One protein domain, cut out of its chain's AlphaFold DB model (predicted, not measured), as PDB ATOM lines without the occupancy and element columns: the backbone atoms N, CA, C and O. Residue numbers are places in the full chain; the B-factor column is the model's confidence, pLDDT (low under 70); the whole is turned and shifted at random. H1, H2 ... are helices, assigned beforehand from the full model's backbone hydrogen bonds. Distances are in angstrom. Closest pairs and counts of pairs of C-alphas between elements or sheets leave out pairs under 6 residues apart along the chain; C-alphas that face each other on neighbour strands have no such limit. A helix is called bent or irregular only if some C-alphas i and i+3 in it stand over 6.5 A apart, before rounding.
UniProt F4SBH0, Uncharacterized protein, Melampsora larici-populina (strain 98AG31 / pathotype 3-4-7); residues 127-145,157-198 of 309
ATOM      1  N   LYS A 127      45.006  30.545  33.495       89.81
ATOM      2  CA  LYS A 127      45.221  29.410  32.580       89.81
ATOM      3  C   LYS A 127      46.037  28.284  33.211       89.81
ATOM      4  O   LYS A 127      45.946  27.145  32.770       89.81
ATOM      5  N   GLU A 128      46.819  28.605  34.234       91.62
ATOM      6  CA  GLU A 128      47.848  27.728  34.793       91.62
ATOM      7  C   GLU A 128      47.465  27.181  36.164       91.62
ATOM      8  O   GLU A 128      47.920  26.098  36.518       91.62
ATOM      9  N   TYR A 129      46.593  27.871  36.908       92.06
ATOM     10  CA  TYR A 129      46.260  27.522  38.292       92.06
ATOM     11  C   TYR A 129      45.838  26.055  38.466       92.06
ATOM     12  O   TYR A 129      46.211  25.460  39.467       92.06
ATOM     13  N   LYS A 130      45.163  25.434  37.481       91.69
ATOM     14  CA  LYS A 130      44.782  24.006  37.517       91.69
ATOM     15  C   LYS A 130      45.965  23.062  37.720       91.69
ATOM     16  O   LYS A 130      45.824  22.078  38.430       91.69
ATOM     17  N   ASN A 131      47.114  23.372  37.121       93.25
ATOM     18  CA  ASN A 131      48.321  22.548  37.219       93.25
ATOM     19  C   ASN A 131      49.046  22.744  38.557       93.25
ATOM     20  O   ASN A 131      49.892  21.937  38.926       93.25
ATOM     21  N   VAL A 132      48.739  23.837  39.256       91.31
ATOM     22  CA  VAL A 132      49.397  24.240  40.501       91.31
ATOM     23  C   VAL A 132      48.468  24.030  41.706       91.31
ATOM     24  O   VAL A 132      48.902  24.228  42.832       91.31
ATOM     25  N   LEU A 133      47.215  23.590  41.507       89.50
ATOM     26  CA  LEU A 133      46.231  23.390  42.584       89.50
ATOM     27  C   LEU A 133      46.771  22.495  43.708       89.50
ATOM     28  O   LEU A 133      46.631  22.848  44.875       89.50
ATOM     29  N   ASP A 134      47.454  21.402  43.363       91.44
ATOM     30  CA  ASP A 134      48.024  20.463  44.340       91.44
ATOM     31  C   ASP A 134      49.153  21.084  45.178       91.44
ATOM     32  O   ASP A 134      49.397  20.678  46.312       91.44
ATOM     33  N   GLN A 135      49.834  22.097  44.638       91.56
ATOM     34  CA  GLN A 135      50.919  22.808  45.317       91.56
ATOM     35  C   GLN A 135      50.404  23.971  46.177       91.56
ATOM     36  O   GLN A 135      51.203  24.610  46.856       91.56
ATOM     37  N   TRP A 136      49.097  24.262  46.148       90.25
ATOM     38  CA  TRP A 136      48.467  25.367  46.875       90.25
ATOM     39  C   TRP A 136      47.510  24.841  47.951       90.25
ATOM     40  O   TRP A 136      46.287  24.897  47.782       90.25
ATOM     41  N   PRO A 137      48.026  24.358  49.097       91.06
ATOM     42  CA  PRO A 137      47.178  23.927  50.195       91.06
ATOM     43  C   PRO A 137      46.320  25.089  50.735       91.06
ATOM     44  O   PRO A 137      46.736  26.256  50.684       91.06
ATOM     45  N   PRO A 138      45.151  24.800  51.342       88.00
ATOM     46  CA  PRO A 138      44.232  25.825  51.847       88.00
ATOM     47  C   PRO A 138      44.880  26.850  52.790       88.00
ATOM     48  O   PRO A 138      44.549  28.036  52.744       88.00
ATOM     49  N   ALA A 139      45.845  26.421  53.612       90.12
ATOM     50  CA  ALA A 139      46.590  27.303  54.507       90.12
ATOM     51  C   ALA A 139      47.387  28.378  53.746       90.12
ATOM     52  O   ALA A 139      47.362  29.551  54.125       90.12
ATOM     53  N   GLN A 140      48.038  28.010  52.637       90.56
ATOM     54  CA  GLN A 140      48.803  28.945  51.812       90.56
ATOM     55  C   GLN A 140      47.881  29.937  51.099       90.56
ATOM     56  O   GLN A 140      48.136  31.144  51.127       90.56
ATOM     57  N   ILE A 141      46.763  29.454  50.543       90.62
ATOM     58  CA  ILE A 141      45.730  30.311  49.939       90.62
ATOM     59  C   ILE A 141      45.234  31.340  50.965       90.62
ATOM     60  O   ILE A 141      45.115  32.522  50.643       90.62
ATOM     61  N   ALA A 142      44.992  30.924  52.212       89.12
ATOM     62  CA  ALA A 142      44.539  31.816  53.275       89.12
ATOM     63  C   ALA A 142      45.575  32.897  53.631       89.12
ATOM     64  O   ALA A 142      45.196  34.053  53.833       89.12
ATOM     65  N   VAL A 143      46.867  32.555  53.685       90.75
ATOM     66  CA  VAL A 143      47.952  33.525  53.925       90.75
ATOM     67  C   VAL A 143      47.997  34.567  52.806       90.75
ATOM     68  O   VAL A 143      47.970  35.767  53.089       90.75
ATOM     69  N   VAL A 144      47.969  34.126  51.546       90.12
ATOM     70  CA  VAL A 144      47.974  35.019  50.375       90.12
ATOM     71  C   VAL A 144      46.708  35.885  50.322       90.12
ATOM     72  O   VAL A 144      46.769  37.090  50.093       90.12
ATOM     73  N   ALA A 145      45.540  35.316  50.613       88.94
ATOM     74  CA  ALA A 145      44.278  36.057  50.641       88.94
ATOM     75  C   ALA A 145      44.226  37.133  51.746       88.94
ATOM     76  O   ALA A 145      43.500  38.128  51.608       88.94
ATOM     77  N   PRO A 157      35.621  38.921  34.209       92.56
ATOM     78  CA  PRO A 157      34.674  37.983  33.596       92.56
ATOM     79  C   PRO A 157      35.281  36.600  33.321       92.56
ATOM     80  O   PRO A 157      34.576  35.600  33.422       92.56
ATOM     81  N   SER A 158      36.587  36.521  33.049       92.50
ATOM     82  CA  SER A 158      37.306  35.251  32.870       92.50
ATOM     83  C   SER A 158      37.323  34.387  34.136       92.50
ATOM     84  O   SER A 158      37.274  33.162  34.050       92.50
ATOM     85  N   ILE A 159      37.358  35.010  35.317       92.75
ATOM     86  CA  ILE A 159      37.293  34.302  36.601       92.75
ATOM     87  C   ILE A 159      35.864  33.819  36.855       92.75
ATOM     88  O   ILE A 159      35.668  32.697  37.313       92.75
ATOM     89  N   LEU A 160      34.857  34.627  36.507       91.88
ATOM     90  CA  LEU A 160      33.450  34.243  36.647       91.88
ATOM     91  C   LEU A 160      33.083  33.060  35.744       91.88
ATOM     92  O   LEU A 160      32.418  32.133  36.206       91.88
ATOM     93  N   SER A 161      33.525  33.054  34.482       94.19
ATOM     94  CA  SER A 161      33.275  31.929  33.571       94.19
ATOM     95  C   SER A 161      33.888  30.633  34.091       94.19
ATOM     96  O   SER A 161      33.248  29.582  34.044       94.19
ATOM     97  N   GLU A 162      35.098  30.718  34.638       93.62
ATOM     98  CA  GLU A 162      35.796  29.560  35.182       93.62
ATOM     99  C   GLU A 162      35.146  29.062  36.480       93.62
ATOM    100  O   GLU A 162      34.894  27.868  36.633       93.62
ATOM    101  N   ALA A 163      34.765  29.973  37.380       90.31
ATOM    102  CA  ALA A 163      34.017  29.642  38.591       90.31
ATOM    103  C   ALA A 163      32.678  28.954  38.266       90.31
ATOM    104  O   ALA A 163      32.315  27.965  38.908       90.31
ATOM    105  N   ARG A 164      31.969  29.416  37.224       92.06
ATOM    106  CA  ARG A 164      30.751  28.760  36.718       92.06
ATOM    107  C   ARG A 164      31.044  27.355  36.184       92.06
ATOM    108  O   ARG A 164      30.270  26.436  36.453       92.06
ATOM    109  N   ALA A 165      32.139  27.171  35.445       93.25
ATOM    110  CA  ALA A 165      32.540  25.860  34.932       93.25
ATOM    111  C   ALA A 165      32.832  24.869  36.073       93.25
ATOM    112  O   ALA A 165      32.329  23.743  36.050       93.25
ATOM    113  N   PHE A 166      33.549  25.305  37.112       91.50
ATOM    114  CA  PHE A 166      33.771  24.494  38.310       91.50
ATOM    115  C   PHE A 166      32.492  24.129  39.036       91.50
ATOM    116  O   PHE A 166      32.311  22.972  39.404       91.50
ATOM    117  N   TRP A 167      31.597  25.096  39.223       89.00
ATOM    118  CA  TRP A 167      30.332  24.853  39.902       89.00
ATOM    119  C   TRP A 167      29.503  23.780  39.187       89.00
ATOM    120  O   TRP A 167      28.963  22.877  39.829       89.00
ATOM    121  N   LYS A 168      29.456  23.826  37.848       92.88
ATOM    122  CA  LYS A 168      28.793  22.801  37.026       92.88
ATOM    123  C   LYS A 168      29.431  21.423  37.212       92.88
ATOM    124  O   LYS A 168      28.707  20.452  37.434       92.88
ATOM    125  N   LEU A 169      30.762  21.343  37.169       93.88
ATOM    126  CA  LEU A 169      31.491  20.087  37.366       93.88
ATOM    127  C   LEU A 169      31.251  19.506  38.766       93.88
ATOM    128  O   LEU A 169      30.923  18.328  38.902       93.88
ATOM    129  N   TYR A 170      31.331  20.345  39.796       90.12
ATOM    130  CA  TYR A 170      31.040  19.970  41.176       90.12
ATOM    131  C   TYR A 170      29.593  19.465  41.330       90.12
ATOM    132  O   TYR A 170      29.374  18.408  41.919       90.12
ATOM    133  N   LYS A 171      28.600  20.149  40.739       87.69
ATOM    134  CA  LYS A 171      27.186  19.716  40.743       87.69
ATOM    135  C   LYS A 171      27.020  18.336  40.098       87.69
ATOM    136  O   LYS A 171      26.308  17.492  40.640       87.69
ATOM    137  N   GLN A 172      27.705  18.089  38.981       93.38
ATOM    138  CA  GLN A 172      27.692  16.793  38.299       93.38
ATOM    139  C   GLN A 172      28.326  15.685  39.153       93.38
ATOM    140  O   GLN A 172      27.707  14.640  39.350       93.38
ATOM    141  N   GLN A 173      29.524  15.913  39.697       92.94
ATOM    142  CA  GLN A 173      30.213  14.948  40.563       92.94
ATOM    143  C   GLN A 173      29.391  14.635  41.820       92.94
ATOM    144  O   GLN A 173      29.218  13.474  42.187       92.94
ATOM    145  N   LYS A 174      28.798  15.662  42.432       85.44
ATOM    146  CA  LYS A 174      27.884  15.544  43.574       85.44
ATOM    147  C   LYS A 174      26.654  14.694  43.255       85.44
ATOM    148  O   LYS A 174      26.258  13.877  44.086       85.44
ATOM    149  N   ALA A 175      26.070  14.855  42.068       87.50
ATOM    150  CA  ALA A 175      24.960  14.023  41.614       87.50
ATOM    151  C   ALA A 175      25.393  12.564  41.388       87.50
ATOM    152  O   ALA A 175      24.696  11.653  41.829       87.50
ATOM    153  N   MET A 176      26.560  12.325  40.778       93.50
ATOM    154  CA  MET A 176      27.096  10.968  40.600       93.50
ATOM    155  C   MET A 176      27.338  10.261  41.937       93.50
ATOM    156  O   MET A 176      26.899   9.127  42.105       93.50
ATOM    157  N   LEU A 177      27.969  10.932  42.903       89.06
ATOM    158  CA  LEU A 177      28.190  10.378  44.244       89.06
ATOM    159  C   LEU A 177      26.873  10.061  44.961       89.06
ATOM    160  O   LEU A 177      26.754   9.025  45.606       89.06
ATOM    161  N   SER A 178      25.866  10.924  44.812       88.44
ATOM    162  CA  SER A 178      24.520  10.679  45.338       88.44
ATOM    163  C   SER A 178      23.885   9.420  44.738       88.44
ATOM    164  O   SER A 178      23.322   8.623  45.487       88.44
ATOM    165  N   ILE A 179      24.027   9.204  43.426       93.38
ATOM    166  CA  ILE A 179      23.552   7.987  42.752       93.38
ATOM    167  C   ILE A 179      24.311   6.755  43.262       93.38
ATOM    168  O   ILE A 179      23.682   5.762  43.618       93.38
ATOM    169  N   MET A 180      25.644   6.821  43.338       93.69
ATOM    170  CA  MET A 180      26.484   5.706  43.800       93.69
ATOM    171  C   MET A 180      26.196   5.314  45.253       93.69
ATOM    172  O   MET A 180      26.158   4.129  45.569       93.69
ATOM    173  N   GLY A 181      25.967   6.296  46.127       89.38
ATOM    174  CA  GLY A 181      25.629   6.064  47.531       89.38
ATOM    175  C   GLY A 181      24.154   5.740  47.783       89.38
ATOM    176  O   GLY A 181      23.787   5.493  48.928       89.38
ATOM    177  N   ASN A 182      23.296   5.778  46.755       91.75
ATOM    178  CA  ASN A 182      21.838   5.688  46.892       91.75
ATOM    179  C   ASN A 182      21.266   6.681  47.932       91.75
ATOM    180  O   ASN A 182      20.344   6.372  48.688       91.75
ATOM    181  N   ILE A 183      21.841   7.885  47.989       87.56
ATOM    182  CA  ILE A 183      21.426   8.955  48.901       87.56
ATOM    183  C   ILE A 183      20.680  10.006  48.089       87.56
ATOM    184  O   ILE A 183      21.058  10.312  46.961       87.56
ATOM    185  N   ILE A 184      19.639  10.610  48.660       76.31
ATOM    186  CA  ILE A 184      18.933  11.734  48.033       76.31
ATOM    187  C   ILE A 184      19.949  12.854  47.746       76.31
ATOM    188  O   ILE A 184      20.652  13.292  48.655       76.31
ATOM    189  N   ALA A 185      20.000  13.351  46.503       68.31
ATOM    190  CA  ALA A 185      20.969  14.360  46.035       68.31
ATOM    191  C   ALA A 185      21.036  15.633  46.901       68.31
ATOM    192  O   ALA A 185      22.048  16.337  46.928       68.31
ATOM    193  N   ASN A 186      19.985  15.870  47.683       66.50
ATOM    194  CA  ASN A 186      19.828  16.971  48.619       66.50
ATOM    195  C   ASN A 186      20.367  16.655  50.023       66.50
ATOM    196  O   ASN A 186      19.762  17.081  51.009       66.50
ATOM    197  N   ILE A 187      21.476  15.912  50.152       64.81
ATOM    198  CA  ILE A 187      22.143  15.781  51.459       64.81
ATOM    199  C   ILE A 187      22.408  17.193  51.961       64.81
ATOM    200  O   ILE A 187      23.088  17.971  51.276       64.81
ATOM    201  N   LYS A 188      21.825  17.505  53.124       65.19
ATOM    202  CA  LYS A 188      21.903  18.823  53.744       65.19
ATOM    203  C   LYS A 188      23.374  19.248  53.791       65.19
ATOM    204  O   LYS A 188      24.219  18.431  54.154       65.19
ATOM    205  N   PRO A 189      23.684  20.505  53.443       63.09
ATOM    206  CA  PRO A 189      25.057  21.004  53.448       63.09
ATOM    207  C   PRO A 189      25.704  20.969  54.848       63.09
ATOM    208  O   PRO A 189      26.921  21.072  54.933       63.09
ATOM    209  N   ASP A 190      24.911  20.752  55.912       63.97
ATOM    210  CA  ASP A 190      25.385  20.456  57.277       63.97
ATOM    211  C   ASP A 190      26.383  19.283  57.297       63.97
ATOM    212  O   ASP A 190      27.441  19.402  57.894       63.97
ATOM    213  N   HIS A 191      26.111  18.179  56.588       61.78
ATOM    214  CA  HIS A 191      26.970  16.982  56.639       61.78
ATOM    215  C   HIS A 191      28.285  17.114  55.855       61.78
ATOM    216  O   HIS A 191      29.053  16.163  55.795       61.78
ATOM    217  N   ARG A 192      28.523  18.246  55.180       59.94
ATOM    218  CA  ARG A 192      29.688  18.431  54.295       59.94
ATOM    219  C   ARG A 192      30.667  19.488  54.794       59.94
ATOM    220  O   ARG A 192      31.637  19.764  54.102       59.94
ATOM    221  N   GLY A 193      30.360  20.175  55.897       64.69
ATOM    222  CA  GLY A 193      31.127  21.346  56.340       64.69
ATOM    223  C   GLY A 193      31.091  22.544  55.370       64.69
ATOM    224  O   GLY A 193      31.670  23.586  55.661       64.69
ATOM    225  N   GLU A 194      30.393  22.436  54.229       68.50
ATOM    226  CA  GLU A 194      30.228  23.510  53.236       68.50
ATOM    227  C   GLU A 194      29.379  24.656  53.787       68.50
ATOM    228  O   GLU A 194      29.617  25.831  53.495       68.50
ATOM    229  N   LEU A 195      28.377  24.318  54.605       63.31
ATOM    230  CA  LEU A 195      27.684  25.308  55.407       63.31
ATOM    231  C   LEU A 195      28.587  25.604  56.599       63.31
ATOM    232  O   LEU A 195      28.577  24.860  57.575       63.31
ATOM    233  N   GLY A 196      29.397  26.663  56.480       63.41
ATOM    234  CA  GLY A 196      30.285  27.112  57.552       63.41
ATOM    235  C   GLY A 196      29.568  27.006  58.895       63.41
ATOM    236  O   GLY A 196      28.442  27.501  59.008       63.41
ATOM    237  N   GLY A 197      30.190  26.275  59.827       66.94
ATOM    238  CA  GLY A 197      29.533  25.665  60.982       66.94
ATOM    239  C   GLY A 197      28.465  26.543  61.623       66.94
ATOM    240  O   GLY A 197      28.607  27.770  61.719       66.94
ATOM    241  N   ARG A 198      27.363  25.921  62.060       67.81
ATOM    242  CA  ARG A 198      26.272  26.643  62.726       67.81
ATOM    243  C   ARG A 198      26.854  27.478  63.857       67.81
ATOM    244  O   ARG A 198      27.390  26.957  64.831       67.81
TER     245      ARG A 198
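This is residues 127 to 145 and 157 to 198 of the 309 residues of an uncharacterized protein of Melampsora larici-populina (strain 98AG31 / pathotype 3-4-7) (UniProt F4SBH0). Picture a loose, open frame: the long helix H3 runs down one side, two short helices, H1 and then H2, form a separate piece off to another side, and after H3 the chain folds back to the very short helix H4, which lies across a gap from the middle of H3. The helices do not pack on one another, and the H1 and H2 piece sticks out with residues 128 to 145. The printed part has 61 residues with four named helices, in the order H1, H2, H3, H4, and no named strand; its class is all helix. The whole is loose, with a radius of gyration of the C-alphas of 14.8 A, and the C-alphas span 37 by 27 by 22 A.

Start at H1, residues 129 to 135, and go on through a tight link of 2 residues to H2, residues 138 to 145. H1 and H2 are apart. Across the cut you reach H3, residues 157 to 180, which is apart from both H1 and H2. A short link of 8 residues then takes you to H4, residues 189 to 192, which is apart from H1, H2 and H3: in each pair no C-alpha of the one helix is within 8 A of the other. Residues 128 to 145 stand free, and so do residues 163 to 170, which belong to H3, and residues 191 to 196. On the backbone, H2 and H3 have every O i to N i+4 pair within hydrogen-bond range, while H1 has 1 of 3, beside 2 of 4 O i to N i+3 pairs. H4 is too short for an O i to N i+4 pair, and its 1 O i to N i+3 pair is within range.

Find C-alpha 129 of Tyr 129 at (46.260, 27.522, 38.292); from there H1 runs 9.7 A to Gln 135. H1 is irregular, with C-alphas 131 and 134 7.4 A apart. H2 runs 10.3 A from Pro 138 to Ala 145. Next find C-alpha 157 at (34.674, 37.983, 33.596), from where H3 runs 34.8 A to C-alpha 180 at (26.484, 5.706, 43.800). H4 runs from Pro 189 to Arg 192, whose C-alpha is at (29.688, 18.431, 54.295).

The two C-alphas farthest apart are those of Val 144 and Asn 182, at 39.4 A. Residues 146 to 156 are not printed, and C-alphas 145 and 157 are 19.7 A apart across this cut. Of the links that are printed whole, none is long. The mean pLDDT of the printed part is 84.8; look at residues 185 to 198 for the values under 70, where the model's confidence is low.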